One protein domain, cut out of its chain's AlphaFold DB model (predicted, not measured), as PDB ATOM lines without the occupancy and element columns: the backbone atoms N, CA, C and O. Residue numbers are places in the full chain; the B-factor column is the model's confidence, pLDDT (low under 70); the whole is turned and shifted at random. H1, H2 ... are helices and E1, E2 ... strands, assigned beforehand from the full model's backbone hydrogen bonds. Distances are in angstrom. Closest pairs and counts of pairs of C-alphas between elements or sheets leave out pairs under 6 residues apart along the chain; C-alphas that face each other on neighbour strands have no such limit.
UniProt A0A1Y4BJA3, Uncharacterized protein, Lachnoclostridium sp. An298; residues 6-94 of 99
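What this domain is: This is residues 6 to 94 of the 99 residues of an uncharacterized protein of Lachnoclostridium sp. An298 (UniProt A0A1Y4BJA3). A small three-stranded antiparallel sheet has one helix, H1, packed across one of its faces, and a second helix, H2, lies beside H1, off the sheet. The link after E3 folds back along that edge strand before it reaches H2, and the loop of residues 46 to 53 and the last residues near Lys 94 make the two ends of the longest axis. The printed part has 89 residues with two named helices and three named strands, in the order H1 E1 E2 E3 H2; the sheet's order is E1 - E2 - E3 and the class is mixed, helices and strands. It is compact, with a radius of gyration of the C-alphas of 12.6 A, and elongated, spanning 43 by 26 by 22 A.

How they stand to each other: Begin with H1, residues 11 to 21, and look across to the sheet of E1, residues 25 to 33, E2, residues 38 to 45, and E3, residues 54 to 58. H1 is on this sheet at a height of 8.3 A, one helix layer and one sheet layer, so two layers; it lies over E2 and only just over E1, with 3 C-alphas on E1. It runs across the strands, at 65 degrees to E2 on the local plane. The closest C-alphas of H1 and E1 are those of Met 18 and Ala 25, 7.1 A apart. The strands form a meander, each the antiparallel neighbour of the one before, only just strongly twisted, with C-alphas up to 4.4 A off the best plane. In the hairpin E1 and E2, find N 28 and O 42 at 2.8 A and N 31 and O 40 at 2.9 A; in the hairpin E2 and E3, find N 43 and O 54 at 2.8 A. Past E3, residues 63 to 64 pair antiparallel with its residues 57 to 58. H2, residues 76 to 87, touches H1, the closest C-alphas being those of Leu 21 and Gly 76, 4.5 A apart; they run opposite ways at a shallow tilt of 34 degrees, only just short of steep. H2 is not on the sheet, and is apart from E1 and E2. In H1 and H2 every O i to N i+4 pair is within hydrogen-bond range.

Where its parts are: Find C-alpha 11 at (152.306, 157.542, 95.306); from there H1 runs 15.3 A to C-alpha 21. E1 starts at C-alpha 25, bends by 70 degrees at residue 28 and measures 21.4 A. E2 measures 22.0 A and E3 13.2 A. H2 runs 16.5 A to C-alpha 87 at (160.197, 146.652, 91.897).

The domain as a whole: The C-alphas of Val 49 and Lys 94, the two farthest apart, are 42.9 A apart. The printed part has no cut, and the link from E3 to H2, residues 59 to 75, is long. The mean pLDDT of the printed part is 93.2, and residue 94 alone is under 70.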
ATOM      1  N   ALA A   6     162.843 157.597  95.985       95.75
ATOM      2  CA  ALA A   6     162.413 158.976  96.199       95.75
ATOM      3  C   ALA A   6     162.060 159.700  94.889       95.75
ATOM      4  O   ALA A   6     161.237 160.618  94.886       95.75
ATOM      5  N   THR A   7     162.642 159.263  93.769       95.94
ATOM      6  CA  THR A   7     162.428 159.847  92.438       95.94
ATOM      7  C   THR A   7     161.395 159.073  91.618       95.94
ATOM      8  O   THR A   7     160.598 159.685  90.912       95.94
ATOM      9  N   GLU A   8     161.393 157.744  91.706       96.88
ATOM     10  CA  GLU A   8     160.692 156.864  90.764       96.88
ATOM     11  C   GLU A   8     159.504 156.109  91.366       96.88
ATOM     12  O   GLU A   8     158.635 155.657  90.619       96.88
ATOM     13  N   MET A   9     159.443 155.925  92.690       97.56
ATOM     14  CA  MET A   9     158.309 155.249  93.324       97.56
ATOM     15  C   MET A   9     157.074 156.129  93.224       97.56
ATOM     16  O   MET A   9     157.089 157.265  93.678       97.56
ATOM     17  N   THR A  10     155.984 155.621  92.670       97.94
ATOM     18  CA  THR A  10     154.728 156.371  92.560       97.94
ATOM     19  C   THR A  10     153.993 156.438  93.898       97.94
ATOM     20  O   THR A  10     154.120 155.549  94.736       97.94
ATOM     21  N   ASP A  11     153.132 157.438  94.089       98.00
ATOM     22  CA  ASP A  11     152.306 157.542  95.306       98.00
ATOM     23  C   ASP A  11     151.387 156.323  95.497       98.00
ATOM     24  O   ASP A  11     151.048 155.945  96.617       98.00
ATOM     25  N   LYS A  12     150.998 155.660  94.399       98.00
ATOM     26  CA  LYS A  12     150.257 154.394  94.449       98.00
ATOM     27  C   LYS A  12     151.102 153.275  95.059       98.00
ATOM     28  O   LYS A  12     150.581 152.473  95.825       98.00
ATOM     29  N   GLU A  13     152.384 153.209  94.725       98.19
ATOM     30  CA  GLU A  13     153.307 152.226  95.297       98.19
ATOM     31  C   GLU A  13     153.621 152.547  96.757       98.19
ATOM     32  O   GLU A  13     153.636 151.626  97.570       98.19
ATOM     33  N   VAL A  14     153.735 153.827  97.127       98.06
ATOM     34  CA  VAL A  14     153.822 154.248  98.538       98.06
ATOM     35  C   VAL A  14     152.596 153.765  99.323       98.06
ATOM     36  O   VAL A  14     152.740 153.173 100.389       98.06
ATOM     37  N   ARG A  15     151.382 153.913  98.773       97.81
ATOM     38  CA  ARG A  15     150.149 153.378  99.388       97.81
ATOM     39  C   ARG A  15     150.180 151.862  99.565       97.81
ATOM     40  O   ARG A  15     149.732 151.373 100.597       97.81
ATOM     41  N   ILE A  16     150.714 151.126  98.589       97.69
ATOM     42  CA  ILE A  16     150.902 149.673  98.715       97.69
ATOM     43  C   ILE A  16     151.855 149.376  99.875       97.69
ATOM     44  O   ILE A  16     151.508 148.571 100.733       97.69
ATOM     45  N   CYS A  17     152.995 150.065  99.956       97.69
ATOM     46  CA  CYS A  17     153.955 149.894 101.048       97.69
ATOM     47  C   CYS A  17     153.310 150.129 102.413       97.69
ATOM     48  O   CYS A  17     153.405 149.274 103.288       97.69
ATOM     49  N   MET A  18     152.575 151.232 102.565       97.69
ATOM     50  CA  MET A  18     151.853 151.528 103.801       97.69
ATOM     51  C   MET A  18     150.825 150.447 104.145       97.69
ATOM     52  O   MET A  18     150.750 150.046 105.297       97.69
ATOM     53  N   SER A  19     150.097 149.909 103.159       96.38
ATOM     54  CA  SER A  19     149.133 148.818 103.390       96.38
ATOM     55  C   SER A  19     149.774 147.472 103.747       96.38
ATOM     56  O   SER A  19     149.127 146.621 104.354       96.38
ATOM     57  N   LEU A  20     151.037 147.257 103.362       96.88
ATOM     58  CA  LEU A  20     151.805 146.078 103.770       96.88
ATOM     59  C   LEU A  20     152.275 146.209 105.223       96.88
ATOM     60  O   LEU A  20     152.339 145.208 105.934       96.88
ATOM     61  N   LEU A  21     152.608 147.433 105.641       96.94
ATOM     62  CA  LEU A  21     153.184 147.725 106.948       96.94
ATOM     63  C   LEU A  21     152.126 147.929 108.036       96.94
ATOM     64  O   LEU A  21     152.308 147.430 109.142       96.94
ATOM     65  N   PHE A  22     151.026 148.622 107.745       95.50
ATOM     66  CA  PHE A  22     150.068 149.073 108.754       95.50
ATOM     67  C   PHE A  22     148.624 148.815 108.309       95.50
ATOM     68  O   PHE A  22     148.187 149.274 107.249       95.50
ATOM     69  N   ASP A  23     147.852 148.113 109.140       91.06
ATOM     70  CA  ASP A  23     146.426 147.897 108.891       91.06
ATOM     71  C   ASP A  23     145.622 149.148 109.294       91.06
ATOM     72  O   ASP A  23     145.754 149.669 110.398       91.06
ATOM     73  N   GLY A  24     144.766 149.640 108.393       89.69
ATOM     74  CA  GLY A  24     143.881 150.781 108.676       89.69
ATOM     75  C   GLY A  24     144.565 152.154 108.717       89.69
ATOM     76  O   GLY A  24     143.946 153.119 109.173       89.69
ATOM     77  N   ALA A  25     145.810 152.252 108.240       93.44
ATOM     78  CA  ALA A  25     146.512 153.520 108.081       93.44
ATOM     79  C   ALA A  25     145.979 154.314 106.876       93.44
ATOM     80  O   ALA A  25     145.858 153.800 105.760       93.44
ATOM     81  N   GLU A  26     145.706 155.597 107.090       94.56
ATOM     82  CA  GLU A  26     145.309 156.550 106.061       94.56
ATOM     83  C   GLU A  26     146.403 157.610 105.887       94.56
ATOM     84  O   GLU A  26     146.672 158.401 106.791       94.56
ATOM     85  N   ILE A  27     147.020 157.639 104.704       96.75
ATOM     86  CA  ILE A  27     148.085 158.595 104.374       96.75
ATOM     87  C   ILE A  27     147.524 160.017 104.298       96.75
ATOM     88  O   ILE A  27     146.559 160.267 103.568       96.75
ATOM     89  N   LYS A  28     148.179 160.952 104.989       96.75
ATOM     90  CA  LYS A  28     147.889 162.391 104.957       96.75
ATOM     91  C   LYS A  28     148.898 163.166 104.123       96.75
ATOM     92  O   LYS A  28     148.487 164.049 103.373       96.75
ATOM     93  N   SER A  29     150.178 162.805 104.181       97.69
ATOM     94  CA  SER A  29     151.217 163.439 103.367       97.69
ATOM     95  C   SER A  29     152.290 162.435 102.930       97.69
ATOM     96  O   SER A  29     152.465 161.377 103.533       97.69
ATOM     97  N   ILE A  30     152.960 162.747 101.817       98.31
ATOM     98  CA  ILE A  30     154.098 161.989 101.284       98.31
ATOM     99  C   ILE A  30     155.190 163.005 100.964       98.31
ATOM    100  O   ILE A  30     155.040 163.805 100.036       98.31
ATOM    101  N   THR A  31     156.292 162.953 101.703       98.00
ATOM    102  CA  THR A  31     157.445 163.839 101.529       98.00
ATOM    103  C   THR A  31     158.634 163.026 101.033       98.00
ATOM    104  O   THR A  31     158.990 162.001 101.602       98.00
ATOM    105  N   ARG A  32     159.244 163.464  99.928       97.62
ATOM    106  CA  ARG A  32     160.319 162.729  99.244       97.62
ATOM    107  C   ARG A  32     161.655 163.401  99.495       97.62
ATOM    108  O   ARG A  32     161.859 164.531  99.049       97.62
ATOM    109  N   GLU A  33     162.568 162.688 100.134       95.56
ATOM    110  CA  GLU A  33     163.946 163.120 100.322       95.56
ATOM    111  C   GLU A  33     164.801 162.435  99.242       95.56
ATOM    112  O   GLU A  33     164.857 161.210  99.137       95.56
ATOM    113  N   ARG A  34     165.433 163.228  98.368       92.56
ATOM    114  CA  ARG A  34     166.150 162.692  97.199       92.56
ATOM    115  C   ARG A  34     167.613 162.330  97.460       92.56
ATOM    116  O   ARG A  34     168.142 161.541  96.683       92.56
ATOM    117  N   GLN A  35     168.286 162.916  98.450       90.00
ATOM    118  CA  GLN A  35     169.722 162.699  98.675       90.00
ATOM    119  C   GLN A  35     170.005 161.375  99.398       90.00
ATOM    120  O   GLN A  35     170.873 160.620  98.974       90.00
ATOM    121  N   GLY A  36     169.255 161.089 100.454       89.94
ATOM    122  CA  GLY A  36     169.168 159.833 101.195       89.94
ATOM    123  C   GLY A  36     168.203 158.808 100.594       89.94
ATOM    124  O   GLY A  36     168.132 157.695 101.101       89.94
ATOM    125  N   ASN A  37     167.510 159.140  99.497       95.06
ATOM    126  CA  ASN A  37     166.629 158.222  98.769       95.06
ATOM    127  C   ASN A  37     165.555 157.601  99.682       95.06
ATOM    128  O   ASN A  37     165.348 156.390  99.666       95.06
ATOM    129  N   SER A  38     164.875 158.440 100.462       96.69
ATOM    130  CA  SER A  38     163.835 158.026 101.403       96.69
ATOM    131  C   SER A  38     162.498 158.711 101.120       96.69
ATOM    132  O   SER A  38     162.395 159.709 100.392       96.69
ATOM    133  N   ILE A  39     161.432 158.136 101.668       98.25
ATOM    134  CA  ILE A  39     160.090 158.713 101.606       98.25
ATOM    135  C   ILE A  39     159.519 158.740 103.016       98.25
ATOM    136  O   ILE A  39     159.183 157.694 103.563       98.25
ATOM    137  N   ASN A  40     159.364 159.938 103.565       98.12
ATOM    138  CA  ASN A  40     158.633 160.151 104.803       98.12
ATOM    139  C   ASN A  40     157.130 160.159 104.499       98.12
ATOM    140  O   ASN A  40     156.668 160.824 103.562       98.12
ATOM    141  N   VAL A  41     156.366 159.398 105.273       98.19
ATOM    142  CA  VAL A  41     154.916 159.298 105.126       98.19
ATOM    143  C   VAL A  41     154.262 159.651 106.448       98.19
ATOM    144  O   VAL A  41     154.462 158.949 107.437       98.19
ATOM    145  N   GLU A  42     153.429 160.688 106.444       97.81
ATOM    146  CA  GLU A  42     152.564 161.006 107.579       97.81
ATOM    147  C   GLU A  42     151.193 160.362 107.378       97.81
ATOM    148  O   GLU A  42     150.597 160.427 106.292       97.81
ATOM    149  N   PHE A  43     150.669 159.736 108.422       96.44
ATOM    150  CA  PHE A  43     149.424 158.984 108.378       96.44
ATOM    151  C   PHE A  43     148.692 159.013 109.720       96.44
ATOM    152  O   PHE A  43     149.248 159.344 110.763       96.44
ATOM    153  N   VAL A  44     147.416 158.641 109.682       95.12
ATOM    154  CA  VAL A  44     146.577 158.449 110.872       95.12
ATOM    155  C   VAL A  44     145.953 157.061 110.832       95.12
ATOM    156  O   VAL A  44     145.755 156.499 109.753       95.12
ATOM    157  N   PHE A  45     145.590 156.515 111.988       92.56
ATOM    158  CA  PHE A  45     144.762 155.313 112.052       92.56
ATOM    159  C   PHE A  45     143.292 155.703 112.166       92.56
ATOM    160  O   PHE A  45     142.927 156.484 113.040       92.56
ATOM    161  N   MET A  46     142.424 155.126 111.331       83.88
ATOM    162  CA  MET A  46     140.983 155.435 111.380       83.88
ATOM    163  C   MET A  46     140.329 155.093 112.727       83.88
ATOM    164  O   MET A  46     139.320 155.689 113.090       83.88
ATOM    165  N   ASN A  47     140.901 154.136 113.460       81.12
ATOM    166  CA  ASN A  47     140.389 153.686 114.754       81.12
ATOM    167  C   ASN A  47     141.005 154.444 115.942       81.12
ATOM    168  O   ASN A  47     140.669 154.141 117.086       81.12
ATOM    169  N   ASP A  48     141.920 155.385 115.694       81.56
ATOM    170  CA  ASP A  48     142.535 156.173 116.754       81.56
ATOM    171  C   ASP A  48     141.616 157.329 117.160       81.56
ATOM    172  O   ASP A  48     141.420 158.296 116.423       81.56
ATOM    173  N   VAL A  49     141.053 157.216 118.363       75.44
ATOM    174  CA  VAL A  49     140.126 158.193 118.951       75.44
ATOM    175  C   VAL A  49     140.809 159.542 119.188       75.44
ATOM    176  O   VAL A  49     140.146 160.579 119.183       75.44
ATOM    177  N   GLU A  50     142.127 159.546 119.382       80.50
ATOM    178  CA  GLU A  50     142.897 160.763 119.632       80.50
ATOM    179  C   GLU A  50     143.297 161.481 118.336       80.50
ATOM    180  O   GLU A  50     143.830 162.589 118.401       80.50
ATOM    181  N   CYS A  51     143.015 160.888 117.164       78.06
ATOM    182  CA  CYS A  51     143.372 161.429 115.849       78.06
ATOM    183  C   CYS A  51     144.846 161.863 115.771       78.06
ATOM    184  O   CYS A  51     145.167 162.899 115.178       78.06
ATOM    185  N   LYS A  52     145.749 161.102 116.401       90.12
ATOM    186  CA  LYS A  52     147.176 161.419 116.394       90.12
ATOM    187  C   LYS A  52     147.740 161.279 114.984       90.12
ATOM    188  O   LYS A  52     147.366 160.383 114.229       90.12
ATOM    189  N   MET A  53     148.654 162.187 114.651       93.75
ATOM    190  CA  MET A  53     149.469 162.086 113.446       93.75
ATOM    191  C   MET A  53     150.688 161.220 113.749       93.75
ATOM    192  O   MET A  53     151.394 161.473 114.725       93.75
ATOM    193  N   TYR A  54     150.927 160.230 112.901       95.81
ATOM    194  CA  TYR A  54     152.087 159.351 112.942       95.81
ATOM    195  C   TYR A  54     152.922 159.556 111.682       95.81
ATOM    196  O   TYR A  54     152.410 159.981 110.647       95.81
ATOM    197  N   SER A  55     154.199 159.222 111.767       97.06
ATOM    198  CA  SER A  55     155.147 159.253 110.663       97.06
ATOM    199  C   SER A  55     155.973 157.974 110.611       97.06
ATOM    200  O   SER A  55     156.173 157.298 111.627       97.06
ATOM    201  N   VAL A  56     156.443 157.654 109.411       97.88
ATOM    202  CA  VAL A  56     157.417 156.594 109.145       97.88
ATOM    203  C   VAL A  56     158.288 156.994 107.963       97.88
ATOM    204  O   VAL A  56     157.780 157.541 106.978       97.88
ATOM    205  N   ASP A  57     159.571 156.660 108.034       97.75
ATOM    206  CA  ASP A  57     160.491 156.773 106.911       97.75
ATOM    207  C   ASP A  57     160.604 155.436 106.188       97.75
ATOM    208  O   ASP A  57     160.979 154.408 106.751       97.75
ATOM    209  N   LEU A  58     160.264 155.447 104.904       97.88
ATOM    210  CA  LEU A  58     160.430 154.318 104.003       97.88
ATOM    211  C   LEU A  58     161.816 154.397 103.355       97.88
ATOM    212  O   LEU A  58     162.111 155.371 102.654       97.88
ATOM    213  N   LEU A  59     162.632 153.361 103.556       96.62
ATOM    214  CA  LEU A  59     163.982 153.221 103.004       96.62
ATOM    215  C   LEU A  59     164.047 152.037 102.022       96.62
ATOM    216  O   LEU A  59     163.225 151.127 102.095       96.62
ATOM    217  N   PRO A  60     165.043 151.975 101.122       94.44
ATOM    218  CA  PRO A  60     165.156 150.899 100.131       94.44
ATOM    219  C   PRO A  60     165.068 149.474 100.695       94.44
ATOM    220  O   PRO A  60     164.505 148.585 100.055       94.44
ATOM    221  N   ASP A  61     165.613 149.259 101.895       93.50
ATOM    222  CA  ASP A  61     165.777 147.932 102.493       93.50
ATOM    223  C   ASP A  61     165.269 147.837 103.938       93.50
ATOM    224  O   ASP A  61     165.421 146.799 104.587       93.50
ATOM    225  N   SER A  62     164.642 148.891 104.455       94.44
ATOM    226  CA  SER A  62     164.118 148.957 105.823       94.44
ATOM    227  C   SER A  62     163.071 150.062 105.961       94.44
ATOM    228  O   SER A  62     162.728 150.745 104.999       94.44
ATOM    229  N   ILE A  63     162.550 150.228 107.169       94.88
ATOM    230  CA  ILE A  63     161.859 151.448 107.575       94.88
ATOM    231  C   ILE A  63     162.599 152.041 108.771       94.88
ATOM    232  O   ILE A  63     163.302 151.306 109.470       94.88
ATOM    233  N   ASP A  64     162.455 153.340 108.991       94.00
ATOM    234  CA  ASP A  64     163.066 154.048 110.115       94.00
ATOM    235  C   ASP A  64     162.117 155.122 110.669       94.00
ATOM    236  O   ASP A  64     161.015 155.320 110.146       94.00
ATOM    237  N   GLU A  65     162.522 155.769 111.762       91.25
ATOM    238  CA  GLU A  65     161.827 156.897 112.402       91.25
ATOM    239  C   GLU A  65     160.320 156.664 112.636       91.25
ATOM    240  O   GLU A  65     159.499 157.584 112.598       91.25
ATOM    241  N   LEU A  66     159.937 155.407 112.899       94.31
ATOM    242  CA  LEU A  66     158.551 155.051 113.173       94.31
ATOM    243  C   LEU A  66     158.088 155.713 114.475       94.31
ATOM    244  O   LEU A  66     158.695 155.548 115.537       94.31
ATOM    245  N   SER A  67     156.972 156.435 114.393       91.88
ATOM    246  CA  SER A  67     156.348 157.058 115.559       91.88
ATOM    247  C   SER A  67     156.098 156.058 116.693       91.88
ATOM    248  O   SER A  67     155.660 154.928 116.480       91.88
ATOM    249  N   SER A  68     156.351 156.492 117.931       88.12
ATOM    250  CA  SER A  68     156.183 155.647 119.119       88.12
ATOM    251  C   SER A  68     154.736 155.176 119.294       88.12
ATOM    252  O   SER A  68     153.798 155.948 119.107       88.12
ATOM    253  N   GLY A  69     154.565 153.922 119.719       85.31
ATOM    254  CA  GLY A  69     153.244 153.321 119.928       85.31
ATOM    255  C   GLY A  69     152.577 152.800 118.653       85.31
ATOM    256  O   GLY A  69     151.406 152.434 118.703       85.31
ATOM    257  N   VAL A  70     153.304 152.756 117.532       90.25
ATOM    258  CA  VAL A  70     152.845 152.136 116.287       90.25
ATOM    259  C   VAL A  70     153.499 150.772 116.116       90.25
ATOM    260  O   VAL A  70     154.722 150.671 116.058       90.25
ATOM    261  N   ASP A  71     152.674 149.738 115.974       90.81
ATOM    262  CA  ASP A  71     153.135 148.390 115.656       90.81
ATOM    263  C   ASP A  71     153.011 148.112 114.156       90.81
ATOM    264  O   ASP A  71     151.984 148.376 113.523       90.81
ATOM    265  N   ILE A  72     154.066 147.530 113.587       93.44
ATOM    266  CA  ILE A  72     154.049 147.018 112.217       93.44
ATOM    267  C   ILE A  72     153.266 145.705 112.208       93.44
ATOM    268  O   ILE A  72     153.403 144.860 113.097       93.44
ATOM    269  N   LYS A  73     152.479 145.495 111.156       94.19
ATOM    270  CA  LYS A  73     151.776 144.243 110.898       94.19
ATOM    271  C   LYS A  73     152.729 143.041 110.977       94.19
ATOM    272  O   LYS A  73     153.849 143.115 110.460       94.19
ATOM    273  N   PRO A  74     152.291 141.887 111.516       94.56
ATOM    274  CA  PRO A  74     153.076 140.658 111.464       94.56
ATOM    275  C   PRO A  74     153.526 140.327 110.032       94.56
ATOM    276  O   PRO A  74     152.707 140.164 109.127       94.56
ATOM    277  N   GLY A  75     154.842 140.247 109.822       93.25
ATOM    278  CA  GLY A  75     155.444 140.011 108.504       93.25
ATOM    279  C   GLY A  75     155.462 141.223 107.561       93.25
ATOM    280  O   GLY A  75     155.970 141.099 106.448       93.25
ATOM    281  N   GLY A  76     154.966 142.389 107.983       94.81
ATOM    282  CA  GLY A  76     154.876 143.601 107.163       94.81
ATOM    283  C   GLY A  76     156.227 144.043 106.606       94.81
ATOM    284  O   GLY A  76     156.355 144.235 105.400       94.81
ATOM    285  N   GLU A  77     157.269 144.090 107.443       94.81
ATOM    286  CA  GLU A  77     158.635 144.405 106.990       94.81
ATOM    287  C   GLU A  77     159.170 143.402 105.960       94.81
ATOM    288  O   GLU A  77     159.868 143.776 105.019       94.81
ATOM    289  N   TYR A  78     158.847 142.116 106.119       95.12
ATOM    290  CA  TYR A  78     159.271 141.088 105.174       95.12
ATOM    291  C   TYR A  78     158.614 141.303 103.807       95.12
ATOM    292  O   TYR A  78     159.303 141.317 102.785       95.12
ATOM    293  N   PHE A  79     157.298 141.529 103.774       96.25
ATOM    294  CA  PHE A  79     156.583 141.804 102.526       96.25
ATOM    295  C   PHE A  79     157.010 143.126 101.890       96.25
ATOM    296  O   PHE A  79     157.146 143.196 100.668       96.25
ATOM    297  N   TYR A  80     157.279 144.145 102.705       97.19
ATOM    298  CA  TYR A  80     157.848 145.410 102.259       97.19
ATOM    299  C   TYR A  80     159.176 145.191 101.524       97.19
ATOM    300  O   TYR A  80     159.310 145.592 100.369       97.19
ATOM    301  N   LYS A  81     160.122 144.460 102.128       94.88
ATOM    302  CA  LYS A  81     161.417 144.135 101.503       94.88
ATOM    303  C   LYS A  81     161.247 143.362 100.193       94.88
ATOM    304  O   LYS A  81     161.876 143.702  99.194       94.88
ATOM    305  N   GLN A  82     160.365 142.361 100.160       94.25
ATOM    306  CA  GLN A  82     160.063 141.614  98.930       94.25
ATOM    307  C   GLN A  82     159.524 142.526  97.822       94.25
ATOM    308  O   GLN A  82     159.917 142.391  96.664       94.25
ATOM    309  N   PHE A  83     158.663 143.484  98.168       95.69
ATOM    310  CA  PHE A  83     158.162 144.476  97.224       95.69
ATOM    311  C   PHE A  83     159.282 145.393  96.709       95.69
ATOM    312  O   PHE A  83     159.381 145.598  95.497       95.69
ATOM    313  N   MET A  84     160.157 145.889  97.592       95.62
ATOM    314  CA  MET A  84     161.303 146.724  97.205       95.62
ATOM    315  C   MET A  84     162.219 146.005  96.220       95.62
ATOM    316  O   MET A  84     162.588 146.573  95.188       95.62
ATOM    317  N   VAL A  85     162.516 144.730  96.480       92.50
ATOM    318  CA  VAL A  85     163.266 143.874  95.558       92.50
ATOM    319  C   VAL A  85     162.499 143.711  94.246       92.50
ATOM    320  O   VAL A  85     163.013 144.066  93.195       92.50
ATOM    321  N   ALA A  86     161.252 143.246  94.261       92.06
ATOM    322  CA  ALA A  86     160.500 142.966  93.033       92.06
ATOM    323  C   ALA A  86     160.361 144.184  92.097       92.06
ATOM    324  O   ALA A  86     160.232 144.029  90.880       92.06
ATOM    325  N   LYS A  87     160.379 145.401  92.647       93.56
ATOM    326  CA  LYS A  87     160.197 146.652  91.897       93.56
ATOM    327  C   LYS A  87     161.513 147.340  91.517       93.56
ATOM    328  O   LYS A  87     161.486 148.266  90.697       93.56
ATOM    329  N   GLY A  88     162.635 146.837  92.036       93.19
ATOM    330  CA  GLY A  88     163.985 147.333  91.783       93.19
ATOM    331  C   GLY A  88     164.388 148.529  92.645       93.19
ATOM    332  O   GLY A  88     165.314 149.234  92.267       93.19
ATOM    333  N   TYR A  89     163.699 148.782  93.761       94.69
ATOM    334  CA  TYR A  89     164.009 149.882  94.686       94.69
ATOM    335  C   TYR A  89     165.014 149.503  95.773       94.69
ATOM    336  O   TYR A  89     165.638 150.391  96.334       94.69
ATOM    337  N   SER A  90     165.152 148.210  96.070       92.19
ATOM    338  CA  SER A  90     166.094 147.687  97.067       92.19
ATOM    339  C   SER A  90     167.544 147.877  96.621       92.19
ATOM    340  O   SER A  90     167.859 147.632  95.455       92.19
ATOM    341  N   GLU A  91     168.460 148.240  97.518       88.69
ATOM    342  CA  GLU A  91     169.879 148.366  97.159       88.69
ATOM    343  C   GLU A  91     170.514 147.012  96.829       88.69
ATOM    344  O   GLU A  91     171.460 146.961  96.045       88.69
ATOM    345  N   TYR A  92     169.929 145.895  97.281       81.38
ATOM    346  CA  TYR A  92     170.326 144.555  96.831       81.38
ATOM    347  C   TYR A  92     170.143 144.350  95.314       81.38
ATOM    348  O   TYR A  92     170.722 143.426  94.745       81.38
ATOM    349  N   TRP A  93     169.369 145.204  94.628       75.12
ATOM    350  CA  TRP A  93     169.277 145.219  93.161       75.12
ATOM    351  C   TRP A  93     170.424 145.943  92.455       75.12
ATOM    352  O   TRP A  93     170.576 145.766  91.244       75.12
ATOM    353  N   LYS A  94     171.199 146.769  93.163       63.72
ATOM    354  CA  LYS A  94     172.227 147.646  92.581       63.72
ATOM    355  C   LYS A  94     173.370 146.869  91.926       63.72
ATOM    356  O   LYS A  94     173.860 147.310  90.893       63.72
TER     357      LYS A  94